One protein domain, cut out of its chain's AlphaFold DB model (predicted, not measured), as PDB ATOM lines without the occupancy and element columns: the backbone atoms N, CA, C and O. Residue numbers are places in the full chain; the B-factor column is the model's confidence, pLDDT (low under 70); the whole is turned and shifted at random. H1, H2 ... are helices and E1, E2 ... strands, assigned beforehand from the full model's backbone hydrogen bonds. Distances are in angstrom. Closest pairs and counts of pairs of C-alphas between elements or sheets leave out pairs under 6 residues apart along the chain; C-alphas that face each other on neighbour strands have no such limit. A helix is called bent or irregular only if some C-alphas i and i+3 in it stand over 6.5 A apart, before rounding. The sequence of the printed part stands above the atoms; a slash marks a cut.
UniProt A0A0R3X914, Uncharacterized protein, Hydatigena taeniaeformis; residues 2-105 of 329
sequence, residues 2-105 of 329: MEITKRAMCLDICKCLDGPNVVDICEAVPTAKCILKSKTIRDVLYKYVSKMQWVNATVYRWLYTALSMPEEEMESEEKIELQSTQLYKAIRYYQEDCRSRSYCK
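What this domain is: This is residues 2 to 105 of the 329 residues of an uncharacterized protein of Hydatigena taeniaeformis (UniProt A0A0R3X914). One long helix, H6, runs slantwise through the domain, with H5 folded back along one side of it, H2 and H3 packed on the opposite side, and H4 on a third side between them. H1 lies off at one end of the domain, and residues 96 to 105 of H6 stick out at the other end. The printed part has 104 residues, with six named helices and one named strand in the order H1, H2, H3, H4, E1, H5, H6, and is mostly helix. It is compact, with a radius of gyration of the C-alphas of 14.3 A, and spans 48 by 33 by 20 A.

Where its parts are: H1 is residues 2 to 14, 18.3 A long, and begins at C-alpha 2, (65.015, 26.170, 220.193). H2 is residues 19 to 28, 14.4 A, and H3 residues 30 to 37, 13.8 A. H3 is irregular, but only just: C-alphas 31 and 34 are 6.7 A apart. H4 is residues 39 to 49, 15.2 A. E1, residues 54 to 56, pairs with no named strand. H5 is residues 57 to 67, 14.9 A. H6 is residues 77 to 105, 42.0 A, from (57.528, 39.479, 240.403) to (53.993, 72.401, 214.609).

How they stand to each other: H6 is the hub and touches four helices. With residues 82 to 94 it touches H5 in a helical hairpin, at a shallow tilt of 30 degrees, opposite ways; the closest C-alphas, of Ala 66 and Gln 83, are 4.4 A apart. Residues 84 to 91 of H6 touch H4, closest at the C-alphas of Arg 42 and Ser 84, 6.0 A, at 36 degrees, only just a steep tilt. Residues 88 to 95 touch H2, closest at Val 23 and Arg 92, C-alphas 6.2 A apart, about perpendicular at 85 degrees. Residues 77 to 85 touch H3, closest at Leu 36 and Ser 84, C-alphas 5.8 A apart, at a steep tilt of 60 degrees. H2 touches H4, with the C-alphas of Gly 19 and Leu 45 closest at 4.7 A. H2 and H3 only just touch, only at the corner, with 3 pairs of C-alphas within 8 A; the closest, of Cys 26 and Lys 33, are 5.3 A apart. The helix packing is mostly crossed, the helices standing at steep angles more than side by side. H1 and H4 are close but not clearly touching, the C-alphas of Cys 14 and Ile 41 being closest at 6.9 A. E1 and H5 meet only through their link. In H1, H2, H4 and H6 every O i to N i+4 pair is within hydrogen-bond range; in H5 it is 6 of 7, and in H3 0 of 4, beside 4 of 5 O i to N i+3 pairs.

The domain as a whole: The C-alphas of Met 2 and Lys 105, the two farthest apart, are 47.9 A apart. The printed part has no cut and no long link. The mean pLDDT of the printed part is 78.2; residues 2 to 15, 70 to 75 and 103 to 105 are under 70.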
ATOM      1  N   MET A   2      65.602  25.082 221.002       38.25
ATOM      2  CA  MET A   2      65.015  26.170 220.193       38.25
ATOM      3  C   MET A   2      64.461  27.373 220.999       38.25
ATOM      4  O   MET A   2      64.535  28.510 220.539       38.25
ATOM      5  N   GLU A   3      63.956  27.158 222.219       47.22
ATOM      6  CA  GLU A   3      63.528  28.239 223.133       47.22
ATOM      7  C   GLU A   3      64.689  29.051 223.718       47.22
ATOM      8  O   GLU A   3      64.566  30.259 223.913       47.22
ATOM      9  N   ILE A   4      65.827  28.403 223.974       48.38
ATOM     10  CA  ILE A   4      67.019  29.047 224.541       48.38
ATOM     11  C   ILE A   4      67.645  29.956 223.485       48.38
ATOM     12  O   ILE A   4      67.981  31.099 223.779       48.38
ATOM     13  N   THR A   5      67.709  29.492 222.234       40.16
ATOM     14  CA  THR A   5      68.197  30.287 221.103       40.16
ATOM     15  C   THR A   5      67.276  31.474 220.813       40.16
ATOM     16  O   THR A   5      67.772  32.577 220.618       40.16
ATOM     17  N   LYS A   6      65.943  31.302 220.878       48.97
ATOM     18  CA  LYS A   6      64.984  32.421 220.778       48.97
ATOM     19  C   LYS A   6      65.152  33.437 221.913       48.97
ATOM     20  O   LYS A   6      65.186  34.632 221.642       48.97
ATOM     21  N   ARG A   7      65.304  32.987 223.166       53.00
ATOM     22  CA  ARG A   7      65.571  33.878 224.313       53.00
ATOM     23  C   ARG A   7      66.891  34.635 224.165       53.00
ATOM     24  O   ARG A   7      66.914  35.833 224.420       53.00
ATOM     25  N   ALA A   8      67.957  33.968 223.726       50.97
ATOM     26  CA  ALA A   8      69.263  34.589 223.509       50.97
ATOM     27  C   ALA A   8      69.226  35.641 222.385       50.97
ATOM     28  O   ALA A   8      69.719  36.749 222.568       50.97
ATOM     29  N   MET A   9      68.556  35.342 221.267       50.06
ATOM     30  CA  MET A   9      68.399  36.284 220.153       50.06
ATOM     31  C   MET A   9      67.556  37.505 220.547       50.06
ATOM     32  O   MET A   9      67.910  38.634 220.211       50.06
ATOM     33  N   CYS A  10      66.481  37.302 221.321       54.28
ATOM     34  CA  CYS A  10      65.717  38.404 221.901       54.28
ATOM     35  C   CYS A  10      66.595  39.268 222.817       54.28
ATOM     36  O   CYS A  10      66.543  40.487 222.705       54.28
ATOM     37  N   LEU A  11      67.433  38.674 223.676       58.28
ATOM     38  CA  LEU A  11      68.316  39.418 224.586       58.28
ATOM     39  C   LEU A  11      69.356  40.280 223.853       58.28
ATOM     40  O   LEU A  11      69.623  41.396 224.295       58.28
ATOM     41  N   ASP A  12      69.912  39.807 222.737       59.41
ATOM     42  CA  ASP A  12      70.876  40.583 221.948       59.41
ATOM     43  C   ASP A  12      70.217  41.719 221.154       59.41
ATOM     44  O   ASP A  12      70.745  42.830 221.139       59.41
ATOM     45  N   ILE A  13      69.025  41.501 220.583       59.56
ATOM     46  CA  ILE A  13      68.236  42.574 219.949       59.56
ATOM     47  C   ILE A  13      67.854  43.637 220.989       59.56
ATOM     48  O   ILE A  13      67.941  44.832 220.710       59.56
ATOM     49  N   CYS A  14      67.513  43.218 222.214       61.62
ATOM     50  CA  CYS A  14      67.163  44.118 223.313       61.62
ATOM     51  C   CYS A  14      68.292  45.085 223.709       61.62
ATOM     52  O   CYS A  14      67.995  46.156 224.234       61.62
ATOM     53  N   LYS A  15      69.567  44.765 223.434       64.56
ATOM     54  CA  LYS A  15      70.700  45.681 223.690       64.56
ATOM     55  C   LYS A  15      70.694  46.908 222.775       64.56
ATOM     56  O   LYS A  15      71.288  47.924 223.126       64.56
ATOM     57  N   CYS A  16      70.042  46.808 221.619       70.81
ATOM     58  CA  CYS A  16      69.959  47.875 220.626       70.81
ATOM     59  C   CYS A  16      68.656  48.679 220.718       70.81
ATOM     60  O   CYS A  16      68.519  49.671 220.007       70.81
ATOM     61  N   LEU A  17      67.704  48.259 221.558       81.31
ATOM     62  CA  LEU A  17      66.429  48.953 221.719       81.31
ATOM     63  C   LEU A  17      66.587  50.166 222.637       81.31
ATOM     64  O   LEU A  17      67.213  50.086 223.696       81.31
ATOM     65  N   ASP A  18      65.965  51.278 222.257       87.38
ATOM     66  CA  ASP A  18      65.667  52.369 223.178       87.38
ATOM     67  C   ASP A  18      64.243  52.241 223.756       87.38
ATOM     68  O   ASP A  18      63.472  51.352 223.388       87.38
ATOM     69  N   GLY A  19      63.892  53.110 224.710       87.38
ATOM     70  CA  GLY A  19      62.566  53.102 225.339       87.38
ATOM     71  C   GLY A  19      61.407  53.134 224.326       87.38
ATOM     72  O   GLY A  19      60.534  52.269 224.400       87.38
ATOM     73  N   PRO A  20      61.399  54.079 223.367       91.75
ATOM     74  CA  PRO A  20      60.447  54.141 222.266       91.75
ATOM     75  C   PRO A  20      60.314  52.841 221.483       91.75
ATOM     76  O   PRO A  20      59.193  52.393 221.253       91.75
ATOM     77  N   ASN A  21      61.432  52.209 221.116       91.69
ATOM     78  CA  ASN A  21      61.402  50.956 220.367       91.69
ATOM     79  C   ASN A  21      60.750  49.833 221.180       91.69
ATOM     80  O   ASN A  21      59.955  49.070 220.636       91.69
ATOM     81  N   VAL A  22      61.045  49.744 222.482       91.06
ATOM     82  CA  VAL A  22      60.403  48.760 223.371       91.06
ATOM     83  C   VAL A  22      58.892  48.975 223.421       91.06
ATOM     84  O   VAL A  22      58.141  47.999 223.372       91.06
ATOM     85  N   VAL A  23      58.436  50.231 223.496       93.00
ATOM     86  CA  VAL A  23      57.002  50.542 223.479       93.00
ATOM     87  C   VAL A  23      56.371  50.153 222.149       93.00
ATOM     88  O   VAL A  23      55.389  49.417 222.150       93.00
ATOM     89  N   ASP A  24      56.950  50.586 221.029       92.12
ATOM     90  CA  ASP A  24      56.403  50.312 219.699       92.12
ATOM     91  C   ASP A  24      56.325  48.792 219.424       92.12
ATOM     92  O   ASP A  24      55.320  48.314 218.901       92.12
ATOM     93  N   ILE A  25      57.323  48.007 219.857       90.12
ATOM     94  CA  ILE A  25      57.301  46.534 219.764       90.12
ATOM     95  C   ILE A  25      56.167  45.938 220.604       90.12
ATOM     96  O   ILE A  25      55.436  45.076 220.123       90.12
ATOM     97  N   CYS A  26      56.013  46.373 221.853       90.25
ATOM     98  CA  CYS A  26      54.976  45.869 222.758       90.25
ATOM     99  C   CYS A  26      53.553  46.281 222.336       90.25
ATOM    100  O   CYS A  26      52.597  45.579 222.674       90.25
ATOM    101  N   GLU A  27      53.395  47.404 221.631       92.38
ATOM    102  CA  GLU A  27      52.120  47.810 221.027       92.38
ATOM    103  C   GLU A  27      51.825  46.993 219.761       92.38
ATOM    104  O   GLU A  27      50.701  46.528 219.590       92.38
ATOM    105  N   ALA A  28      52.826  46.762 218.902       91.38
ATOM    106  CA  ALA A  28      52.672  45.967 217.682       91.38
ATOM    107  C   ALA A  28      52.480  44.466 217.967       91.38
ATOM    108  O   ALA A  28      51.759  43.775 217.249       91.38
ATOM    109  N   VAL A  29      53.123  43.957 219.020       90.38
ATOM    110  CA  VAL A  29      53.097  42.548 219.426       90.38
ATOM    111  C   VAL A  29      52.791  42.471 220.927       90.38
ATOM    112  O   VAL A  29      53.707  42.382 221.745       90.38
ATOM    113  N   PRO A  30      51.506  42.461 221.335       86.00
ATOM    114  CA  PRO A  30      51.126  42.482 222.752       86.00
ATOM    115  C   PRO A  30      51.687  41.320 223.581       86.00
ATOM    116  O   PRO A  30      51.967  41.486 224.767       86.00
ATOM    117  N   THR A  31      51.907  40.156 222.964       83.69
ATOM    118  CA  THR A  31      52.529  38.989 223.611       83.69
ATOM    119  C   THR A  31      53.994  39.225 223.987       83.69
ATOM    120  O   THR A  31      54.507  38.557 224.883       83.69
ATOM    121  N   ALA A  32      54.662  40.208 223.370       85.56
ATOM    122  CA  ALA A  32      56.026  40.600 223.701       85.56
ATOM    123  C   ALA A  32      56.120  41.398 225.011       85.56
ATOM    124  O   ALA A  32      57.222  41.564 225.520       85.56
ATOM    125  N   LYS A  33      55.005  41.828 225.627       85.94
ATOM    126  CA  LYS A  33      55.026  42.534 226.926       85.94
ATOM    127  C   LYS A  33      55.702  41.739 228.047       85.94
ATOM    128  O   LYS A  33      56.170  42.334 229.014       85.94
ATOM    129  N   CYS A  34      55.839  40.419 227.905       83.12
ATOM    130  CA  CYS A  34      56.614  39.592 228.828       83.12
ATOM    131  C   CYS A  34      58.095  40.013 228.935       83.12
ATOM    132  O   CYS A  34      58.705  39.797 229.981       83.12
ATOM    133  N   ILE A  35      58.668  40.672 227.914       85.75
ATOM    134  CA  ILE A  35      60.056  41.167 227.950       85.75
ATOM    135  C   ILE A  35      60.250  42.293 228.971       85.75
ATOM    136  O   ILE A  35      61.372  42.500 229.426       85.75
ATOM    137  N   LEU A  36      59.176  42.994 229.359       87.06
ATOM    138  CA  LEU A  36      59.225  44.080 230.342       87.06
ATOM    139  C   LEU A  36      59.697  43.589 231.719       87.06
ATOM    140  O   LEU A  36      60.263  44.368 232.474       87.06
ATOM    141  N   LYS A  37      59.536  42.291 232.022       84.56
ATOM    142  CA  LYS A  37      60.032  41.667 233.261       84.56
ATOM    143  C   LYS A  37      61.563  41.555 233.305       84.56
ATOM    144  O   LYS A  37      62.139  41.346 234.370       84.56
ATOM    145  N   SER A  38      62.241  41.689 232.162       84.50
ATOM    146  CA  SER A  38      63.702  41.638 232.086       84.50
ATOM    147  C   SER A  38      64.333  42.883 232.703       84.50
ATOM    148  O   SER A  38      64.014  44.008 232.313       84.50
ATOM    149  N   LYS A  39      65.318  42.682 233.590       83.38
ATOM    150  CA  LYS A  39      66.118  43.769 234.174       83.38
ATOM    151  C   LYS A  39      66.724  44.675 233.097       83.38
ATOM    152  O   LYS A  39      66.618  45.887 233.201       83.38
ATOM    153  N   THR A  40      67.274  44.101 232.025       84.50
ATOM    154  CA  THR A  40      67.879  44.877 230.930       84.50
ATOM    155  C   THR A  40      66.872  45.800 230.248       84.50
ATOM    156  O   THR A  40      67.184  46.957 229.985       84.50
ATOM    157  N   ILE A  41      65.655  45.314 229.978       87.19
ATOM    158  CA  ILE A  41      64.607  46.136 229.359       87.19
ATOM    159  C   ILE A  41      64.154  47.231 230.311       87.19
ATOM    160  O   ILE A  41      64.035  48.387 229.912       87.19
ATOM    161  N   ARG A  42      63.958  46.897 231.582       86.25
ATOM    162  CA  ARG A  42      63.630  47.884 232.602       86.25
ATOM    163  C   ARG A  42      64.690  48.989 232.687       86.25
ATOM    164  O   ARG A  42      64.324  50.163 232.701       86.25
ATOM    165  N   ASP A  43      65.974  48.639 232.665       82.81
ATOM    166  CA  ASP A  43      67.074  49.610 232.683       82.81
ATOM    167  C   ASP A  43      67.044  50.520 231.439       82.81
ATOM    168  O   ASP A  43      67.292  51.724 231.539       82.81
ATOM    169  N   VAL A  44      66.676  49.982 230.268       87.25
ATOM    170  CA  VAL A  44      66.450  50.767 229.039       87.25
ATOM    171  C   VAL A  44      65.295  51.757 229.211       87.25
ATOM    172  O   VAL A  44      65.459  52.937 228.892       87.25
ATOM    173  N   LEU A  45      64.147  51.314 229.740       88.12
ATOM    174  CA  LEU A  45      62.986  52.182 229.979       88.12
ATOM    175  C   LEU A  45      63.336  53.294 230.974       88.12
ATOM    176  O   LEU A  45      63.073  54.469 230.716       88.12
ATOM    177  N   TYR A  46      64.001  52.938 232.071       81.94
ATOM    178  CA  TYR A  46      64.470  53.874 233.085       81.94
ATOM    179  C   TYR A  46      65.429  54.919 232.486       81.94
ATOM    180  O   TYR A  46      65.261  56.126 232.675       81.94
ATOM    181  N   LYS A  47      66.404  54.471 231.683       81.06
ATOM    182  CA  LYS A  47      67.360  55.337 230.974       81.06
ATOM    183  C   LYS A  47      66.709  56.217 229.903       81.06
ATOM    184  O   LYS A  47      67.318  57.191 229.458       81.06
ATOM    185  N   TYR A  48      65.519  55.872 229.430       85.06
ATOM    186  CA  TYR A  48      64.778  56.733 228.520       85.06
ATOM    187  C   TYR A  48      63.952  57.774 229.278       85.06
ATOM    188  O   TYR A  48      64.032  58.959 228.958       85.06
ATOM    189  N   VAL A  49      63.220  57.357 230.316       82.62
ATOM    190  CA  VAL A  49      62.481  58.260 231.216       82.62
ATOM    191  C   VAL A  49      63.396  59.357 231.761       82.62
ATOM    192  O   VAL A  49      63.010  60.522 231.798       82.62
ATOM    193  N   SER A  50      64.643  59.009 232.089       74.00
ATOM    194  CA  SER A  50      65.659  59.949 232.568       74.00
ATOM    195  C   SER A  50      66.003  61.094 231.615       74.00
ATOM    196  O   SER A  50      66.605  62.079 232.037       74.00
ATOM    197  N   LYS A  51      65.652  60.959 230.336       77.75
ATOM    198  CA  LYS A  51      65.945  61.916 229.265       77.75
ATOM    199  C   LYS A  51      64.698  62.638 228.759       77.75
ATOM    200  O   LYS A  51      64.799  63.410 227.805       77.75
ATOM    201  N   MET A  52      63.527  62.374 229.342       83.38
ATOM    202  CA  MET A  52      62.304  63.071 228.961       83.38
ATOM    203  C   MET A  52      62.457  64.571 229.207       83.38
ATOM    204  O   MET A  52      62.865  65.010 230.276       83.38
ATOM    205  N   GLN A  53      62.107  65.368 228.200       82.56
ATOM    206  CA  GLN A  53      62.262  66.825 228.250       82.56
ATOM    207  C   GLN A  53      61.149  67.534 229.022       82.56
ATOM    208  O   GLN A  53      61.239  68.731 229.267       82.56
ATOM    209  N   TRP A  54      60.067  66.839 229.352       83.44
ATOM    210  CA  TRP A  54      58.952  67.410 230.093       83.44
ATOM    211  C   TRP A  54      58.212  66.316 230.848       83.44
ATOM    212  O   TRP A  54      58.248  65.146 230.465       83.44
ATOM    213  N   VAL A  55      57.512  66.721 231.901       80.56
ATOM    214  CA  VAL A  55      56.641  65.870 232.706       80.56
ATOM    215  C   VAL A  55      55.377  66.654 233.058       80.56
ATOM    216  O   VAL A  55      55.441  67.833 233.395       80.56
ATOM    217  N   ASN A  56      54.215  66.015 232.974       78.69
ATOM    218  CA  ASN A  56      52.946  66.534 233.493       78.69
ATOM    219  C   ASN A  56      52.413  65.599 234.584       78.69
ATOM    220  O   ASN A  56      53.003  64.551 234.834       78.69
ATOM    221  N   ALA A  57      51.269  65.925 235.180       75.38
ATOM    222  CA  ALA A  57      50.678  65.117 236.244       75.38
ATOM    223  C   ALA A  57      50.467  63.633 235.889       75.38
ATOM    224  O   ALA A  57      50.686  62.762 236.730       75.38
ATOM    225  N   THR A  58      50.068  63.329 234.648       79.31
ATOM    226  CA  THR A  58      49.841  61.951 234.186       79.31
ATOM    227  C   THR A  58      51.134  61.142 234.177       79.31
ATOM    228  O   THR A  58      51.219  60.115 234.848       79.31
ATOM    229  N   VAL A  59      52.147  61.629 233.450       80.31
ATOM    230  CA  VAL A  59      53.469  60.987 233.378       80.31
ATOM    231  C   VAL A  59      54.056  60.887 234.776       80.31
ATOM    232  O   VAL A  59      54.505  59.825 235.195       80.31
ATOM    233  N   TYR A  60      53.972  61.982 235.520       77.12
ATOM    234  CA  TYR A  60      54.469  62.082 236.870       77.12
ATOM    235  C   TYR A  60      53.923  60.986 237.793       77.12
ATOM    236  O   TYR A  60      54.709  60.330 238.468       77.12
ATOM    237  N   ARG A  61      52.605  60.746 237.807       76.25
ATOM    238  CA  ARG A  61      51.991  59.736 238.683       76.25
ATOM    239  C   ARG A  61      52.565  58.344 238.429       76.25
ATOM    240  O   ARG A  61      52.843  57.612 239.374       76.25
ATOM    241  N   TRP A  62      52.758  57.985 237.164       82.44
ATOM    242  CA  TRP A  62      53.361  56.704 236.808       82.44
ATOM    243  C   TRP A  62      54.836  56.641 237.204       82.44
ATOM    244  O   TRP A  62      55.275  55.630 237.746       82.44
ATOM    245  N   LEU A  63      55.585  57.729 237.006       79.12
ATOM    246  CA  LEU A  63      56.980  57.810 237.435       79.12
ATOM    247  C   LEU A  63      57.123  57.732 238.957       79.12
ATOM    248  O   LEU A  63      57.982  56.998 239.424       79.12
ATOM    249  N   TYR A  64      56.259  58.398 239.725       75.12
ATOM    250  CA  TYR A  64      56.217  58.299 241.187       75.12
ATOM    251  C   TYR A  64      56.054  56.843 241.622       75.12
ATOM    252  O   TYR A  64      56.887  56.306 242.345       75.12
ATOM    253  N   THR A  65      55.016  56.166 241.120       74.88
ATOM    254  CA  THR A  65      54.764  54.764 241.470       74.88
ATOM    255  C   THR A  65      55.931  53.862 241.080       74.88
ATOM    256  O   THR A  65      56.271  52.961 241.834       74.88
ATOM    257  N   ALA A  66      56.551  54.089 239.920       78.00
ATOM    258  CA  ALA A  66      57.665  53.267 239.466       78.00
ATOM    259  C   ALA A  66      58.949  53.495 240.281       78.00
ATOM    260  O   ALA A  66      59.689  52.555 240.555       78.00
ATOM    261  N   LEU A  67      59.249  54.744 240.624       74.38
ATOM    262  CA  LEU A  67      60.578  55.153 241.077       74.38
ATOM    263  C   LEU A  67      60.691  55.258 242.599       74.38
ATOM    264  O   LEU A  67      61.803  55.246 243.114       74.38
ATOM    265  N   SER A  68      59.567  55.295 243.313       71.81
ATOM    266  CA  SER A  68      59.539  55.254 244.779       71.81
ATOM    267  C   SER A  68      59.668  53.841 245.368       71.81
ATOM    268  O   SER A  68      59.664  53.703 246.586       71.81
ATOM    269  N   MET A  69      59.760  52.789 244.545       70.62
ATOM    270  CA  MET A  69      59.965  51.418 245.027       70.62
ATOM    271  C   MET A  69      61.449  51.196 245.364       70.62
ATOM    272  O   MET A  69      62.273  51.272 244.447       70.62
ATOM    273  N   PRO A  70      61.818  50.917 246.629       66.12
ATOM    274  CA  PRO A  70      63.209  50.649 246.979       66.12
ATOM    275  C   PRO A  70      63.684  49.335 246.348       66.12
ATOM    276  O   PRO A  70      62.908  48.392 246.189       66.12
ATOM    277  N   GLU A  71      64.968  49.262 245.984       65.56
ATOM    278  CA  GLU A  71      65.545  48.075 245.330       65.56
ATOM    279  C   GLU A  71      65.413  46.812 246.193       65.56
ATOM    280  O   GLU A  71      65.160  45.734 245.662       65.56
ATOM    281  N   GLU A  72      65.493  46.960 247.517       62.53
ATOM    282  CA  GLU A  72      65.313  45.888 248.509       62.53
ATOM    283  C   GLU A  72      63.892  45.301 248.500       62.53
ATOM    284  O   GLU A  72      63.672  44.153 248.864       62.53
ATOM    285  N   GLU A  73      62.907  46.069 248.031       60.38
ATOM    286  CA  GLU A  73      61.530  45.612 247.873       60.38
ATOM    287  C   GLU A  73      61.241  45.031 246.481       60.38
ATOM    288  O   GLU A  73      60.152  44.492 246.266       60.38
ATOM    289  N   MET A  74      62.179  45.116 245.527       65.94
ATOM    290  CA  MET A  74      62.019  44.643 244.143       65.94
ATOM    291  C   MET A  74      62.252  43.134 243.963       65.94
ATOM    292  O   MET A  74      62.572  42.679 242.863       65.94
ATOM    293  N   GLU A  75      62.081  42.343 245.018       66.56
ATOM    294  CA  GLU A  75      62.248  40.888 244.959       66.56
ATOM    295  C   GLU A  75      60.994  40.160 244.445       66.56
ATOM    296  O   GLU A  75      61.100  39.048 243.929       66.56
ATOM    297  N   SER A  76      59.807  40.783 244.519       81.00
ATOM    298  CA  SER A  76      58.569  40.163 244.030       81.00
ATOM    299  C   SER A  76      58.317  40.424 242.541       81.00
ATOM    300  O   SER A  76      58.468  41.542 242.034       81.00
ATOM    301  N   GLU A  77      57.868  39.387 241.829       82.12
ATOM    302  CA  GLU A  77      57.528  39.479 240.403       82.12
ATOM    303  C   GLU A  77      56.422  40.516 240.143       82.12
ATOM    304  O   GLU A  77      56.488  41.264 239.167       82.12
ATOM    305  N   GLU A  78      55.456  40.634 241.057       84.19
ATOM    306  CA  GLU A  78      54.365  41.613 240.982       84.19
ATOM    307  C   GLU A  78      54.870  43.062 241.014       84.19
ATOM    308  O   GLU A  78      54.412  43.899 240.232       84.19
ATOM    309  N   LYS A  79      55.849  43.377 241.876       84.62
ATOM    310  CA  LYS A  79      56.435  44.725 241.953       84.62
ATOM    311  C   LYS A  79      57.265  45.043 240.711       84.62
ATOM    312  O   LYS A  79      57.176  46.152 240.181       84.62
ATOM    313  N   ILE A  80      58.010  44.062 240.194       83.94
ATOM    314  CA  ILE A  80      58.750  44.186 238.928       83.94
ATOM    315  C   ILE A  80      57.797  44.475 237.763       83.94
ATOM    316  O   ILE A  80      58.062  45.363 236.944       83.94
ATOM    317  N   GLU A  81      56.691  43.738 237.682       87.19
ATOM    318  CA  GLU A  81      55.683  43.907 236.639       87.19
ATOM    319  C   GLU A  81      54.997  45.271 236.743       87.19
ATOM    320  O   GLU A  81      54.864  45.975 235.735       87.19
ATOM    321  N   LEU A  82      54.639  45.692 237.960       87.50
ATOM    322  CA  LEU A  82      54.044  46.999 238.208       87.50
ATOM    323  C   LEU A  82      54.987  48.125 237.772       87.50
ATOM    324  O   LEU A  82      54.585  48.964 236.967       87.50
ATOM    325  N   GLN A  83      56.241  48.130 238.229       87.44
ATOM    326  CA  GLN A  83      57.200  49.178 237.877       87.44
ATOM    327  C   GLN A  83      57.402  49.279 236.362       87.44
ATOM    328  O   GLN A  83      57.297  50.363 235.781       87.44
ATOM    329  N   SER A  84      57.643  48.145 235.706       88.31
ATOM    330  CA  SER A  84      57.910  48.101 234.267       88.31
ATOM    331  C   SER A  84      56.688  48.554 233.463       88.31
ATOM    332  O   SER A  84      56.822  49.284 232.481       88.31
ATOM    333  N   THR A  85      55.484  48.212 233.931       90.50
ATOM    334  CA  THR A  85      54.215  48.683 233.358       90.50
ATOM    335  C   THR A  85      54.041  50.194 233.497       90.50
ATOM    336  O   THR A  85      53.566  50.845 232.566       90.50
ATOM    337  N   GLN A  86      54.411  50.780 234.636       89.25
ATOM    338  CA  GLN A  86      54.307  52.226 234.836       89.25
ATOM    339  C   GLN A  86      55.311  52.995 233.964       89.25
ATOM    340  O   GLN A  86      54.927  53.960 233.301       89.25
ATOM    341  N   LEU A  87      56.565  52.532 233.883       89.50
ATOM    342  CA  LEU A  87      57.569  53.109 232.979       89.50
ATOM    343  C   LEU A  87      57.114  53.018 231.517       89.50
ATOM    344  O   LEU A  87      57.167  54.003 230.786       89.50
ATOM    345  N   TYR A  88      56.588  51.861 231.109       92.19
ATOM    346  CA  TYR A  88      56.002  51.656 229.788       92.19
ATOM    347  C   TYR A  88      54.886  52.665 229.477       92.19
ATOM    348  O   TYR A  88      54.921  53.330 228.440       92.19
ATOM    349  N   LYS A  89      53.913  52.821 230.386       91.62
ATOM    350  CA  LYS A  89      52.797  53.771 230.228       91.62
ATOM    351  C   LYS A  89      53.294  55.209 230.093       91.62
ATOM    352  O   LYS A  89      52.823  55.928 229.211       91.62
ATOM    353  N   ALA A  90      54.273  55.601 230.910       89.69
ATOM    354  CA  ALA A  90      54.892  56.921 230.846       89.69
ATOM    355  C   ALA A  90      55.532  57.195 229.483       89.69
ATOM    356  O   ALA A  90      55.279  58.242 228.890       89.69
ATOM    357  N   ILE A  91      56.310  56.246 228.955       92.00
ATOM    358  CA  ILE A  91      56.967  56.390 227.650       92.00
ATOM    359  C   ILE A  91      55.945  56.438 226.519       92.00
ATOM    360  O   ILE A  91      56.024  57.339 225.685       92.00
ATOM    361  N   ARG A  92      54.957  55.537 226.526       93.81
ATOM    362  CA  ARG A  92      53.888  55.500 225.520       93.81
ATOM    363  C   ARG A  92      53.161  56.838 225.423       93.81
ATOM    364  O   ARG A  92      53.057  57.409 224.342       93.81
ATOM    365  N   TYR A  93      52.720  57.369 226.561       90.56
ATOM    366  CA  TYR A  93      52.044  58.664 226.615       90.56
ATOM    367  C   TYR A  93      52.956  59.808 226.166       90.56
ATOM    368  O   TYR A  93      52.539  60.689 225.417       90.56
ATOM    369  N   TYR A  94      54.222  59.787 226.587       88.94
ATOM    370  CA  TYR A  94      55.201  60.784 226.168       88.94
ATOM    371  C   TYR A  94      55.403  60.774 224.646       88.94
ATOM    372  O   TYR A  94      55.451  61.840 224.032       88.94
ATOM    373  N   GLN A  95      55.482  59.597 224.016       90.31
ATOM    374  CA  GLN A  95      55.591  59.462 222.560       90.31
ATOM    375  C   GLN A  95      54.343  59.980 221.842       90.31
ATOM    376  O   GLN A  95      54.471  60.684 220.841       90.31
ATOM    377  N   GLU A  96      53.152  59.656 222.344       88.75
ATOM    378  CA  GLU A  96      51.886  60.121 221.777       88.75
ATOM    379  C   GLU A  96      51.783  61.652 221.808       88.75
ATOM    380  O   GLU A  96      51.528  62.274 220.776       88.75
ATOM    381  N   ASP A  97      52.107  62.278 222.943       85.56
ATOM    382  CA  ASP A  97      52.165  63.738 223.064       85.56
ATOM    383  C   ASP A  97      53.241  64.338 222.139       85.56
ATOM    384  O   ASP A  97      52.987  65.329 221.457       85.56
ATOM    385  N   CYS A  98      54.420  63.713 222.013       84.12
ATOM    386  CA  CYS A  98      55.441  64.140 221.046       84.12
ATOM    387  C   CYS A  98      54.952  64.089 219.588       84.12
ATOM    388  O   CYS A  98      55.222  65.021 218.820       84.12
ATOM    389  N   ARG A  99      54.240  63.024 219.196       83.50
ATOM    390  CA  ARG A  99      53.673  62.864 217.846       83.50
ATOM    391  C   ARG A  99      52.583  63.906 217.594       83.50
ATOM    392  O   ARG A  99      52.654  64.618 216.593       83.50
ATOM    393  N   SER A 100      51.656  64.067 218.540       78.25
ATOM    394  CA  SER A 100      50.597  65.081 218.485       78.25
ATOM    395  C   SER A 100      51.175  66.494 218.334       78.25
ATOM    396  O   SER A 100      50.816  67.227 217.412       78.25
ATOM    397  N   ARG A 101      52.187  66.855 219.137       73.56
ATOM    398  CA  ARG A 101      52.877  68.154 219.026       73.56
ATOM    399  C   ARG A 101      53.594  68.349 217.691       73.56
ATOM    400  O   ARG A 101      53.611  69.459 217.164       73.56
ATOM    401  N   SER A 102      54.192  67.297 217.136       72.50
ATOM    402  CA  SER A 102      54.882  67.374 215.841       72.50
ATOM    403  C   SER A 102      53.908  67.650 214.695       72.50
ATOM    404  O   SER A 102      54.221  68.443 213.812       72.50
ATOM    405  N   TYR A 103      52.707  67.069 214.751       65.44
ATOM    406  CA  TYR A 103      51.616  67.405 213.837       65.44
ATOM    407  C   TYR A 103      51.186  68.873 214.003       65.44
ATOM    408  O   TYR A 103      51.073  69.616 213.030       65.44
ATOM    409  N   CYS A 104      51.061  69.322 215.254       62.53
ATOM    410  CA  CYS A 104      50.662  70.686 215.595       62.53
ATOM    411  C   CYS A 104      51.647  71.772 215.134       62.53
ATOM    412  O   CYS A 104      51.222  72.881 214.810       62.53
ATOM    413  N   LYS A 105      52.953  71.469 215.083       62.19
ATOM    414  CA  LYS A 105      53.993  72.401 214.609       62.19
ATOM    415  C   LYS A 105      53.817  72.818 213.151       62.19
ATOM    416  O   LYS A 105      54.235  73.916 212.798       62.19
TER     417      LYS A 105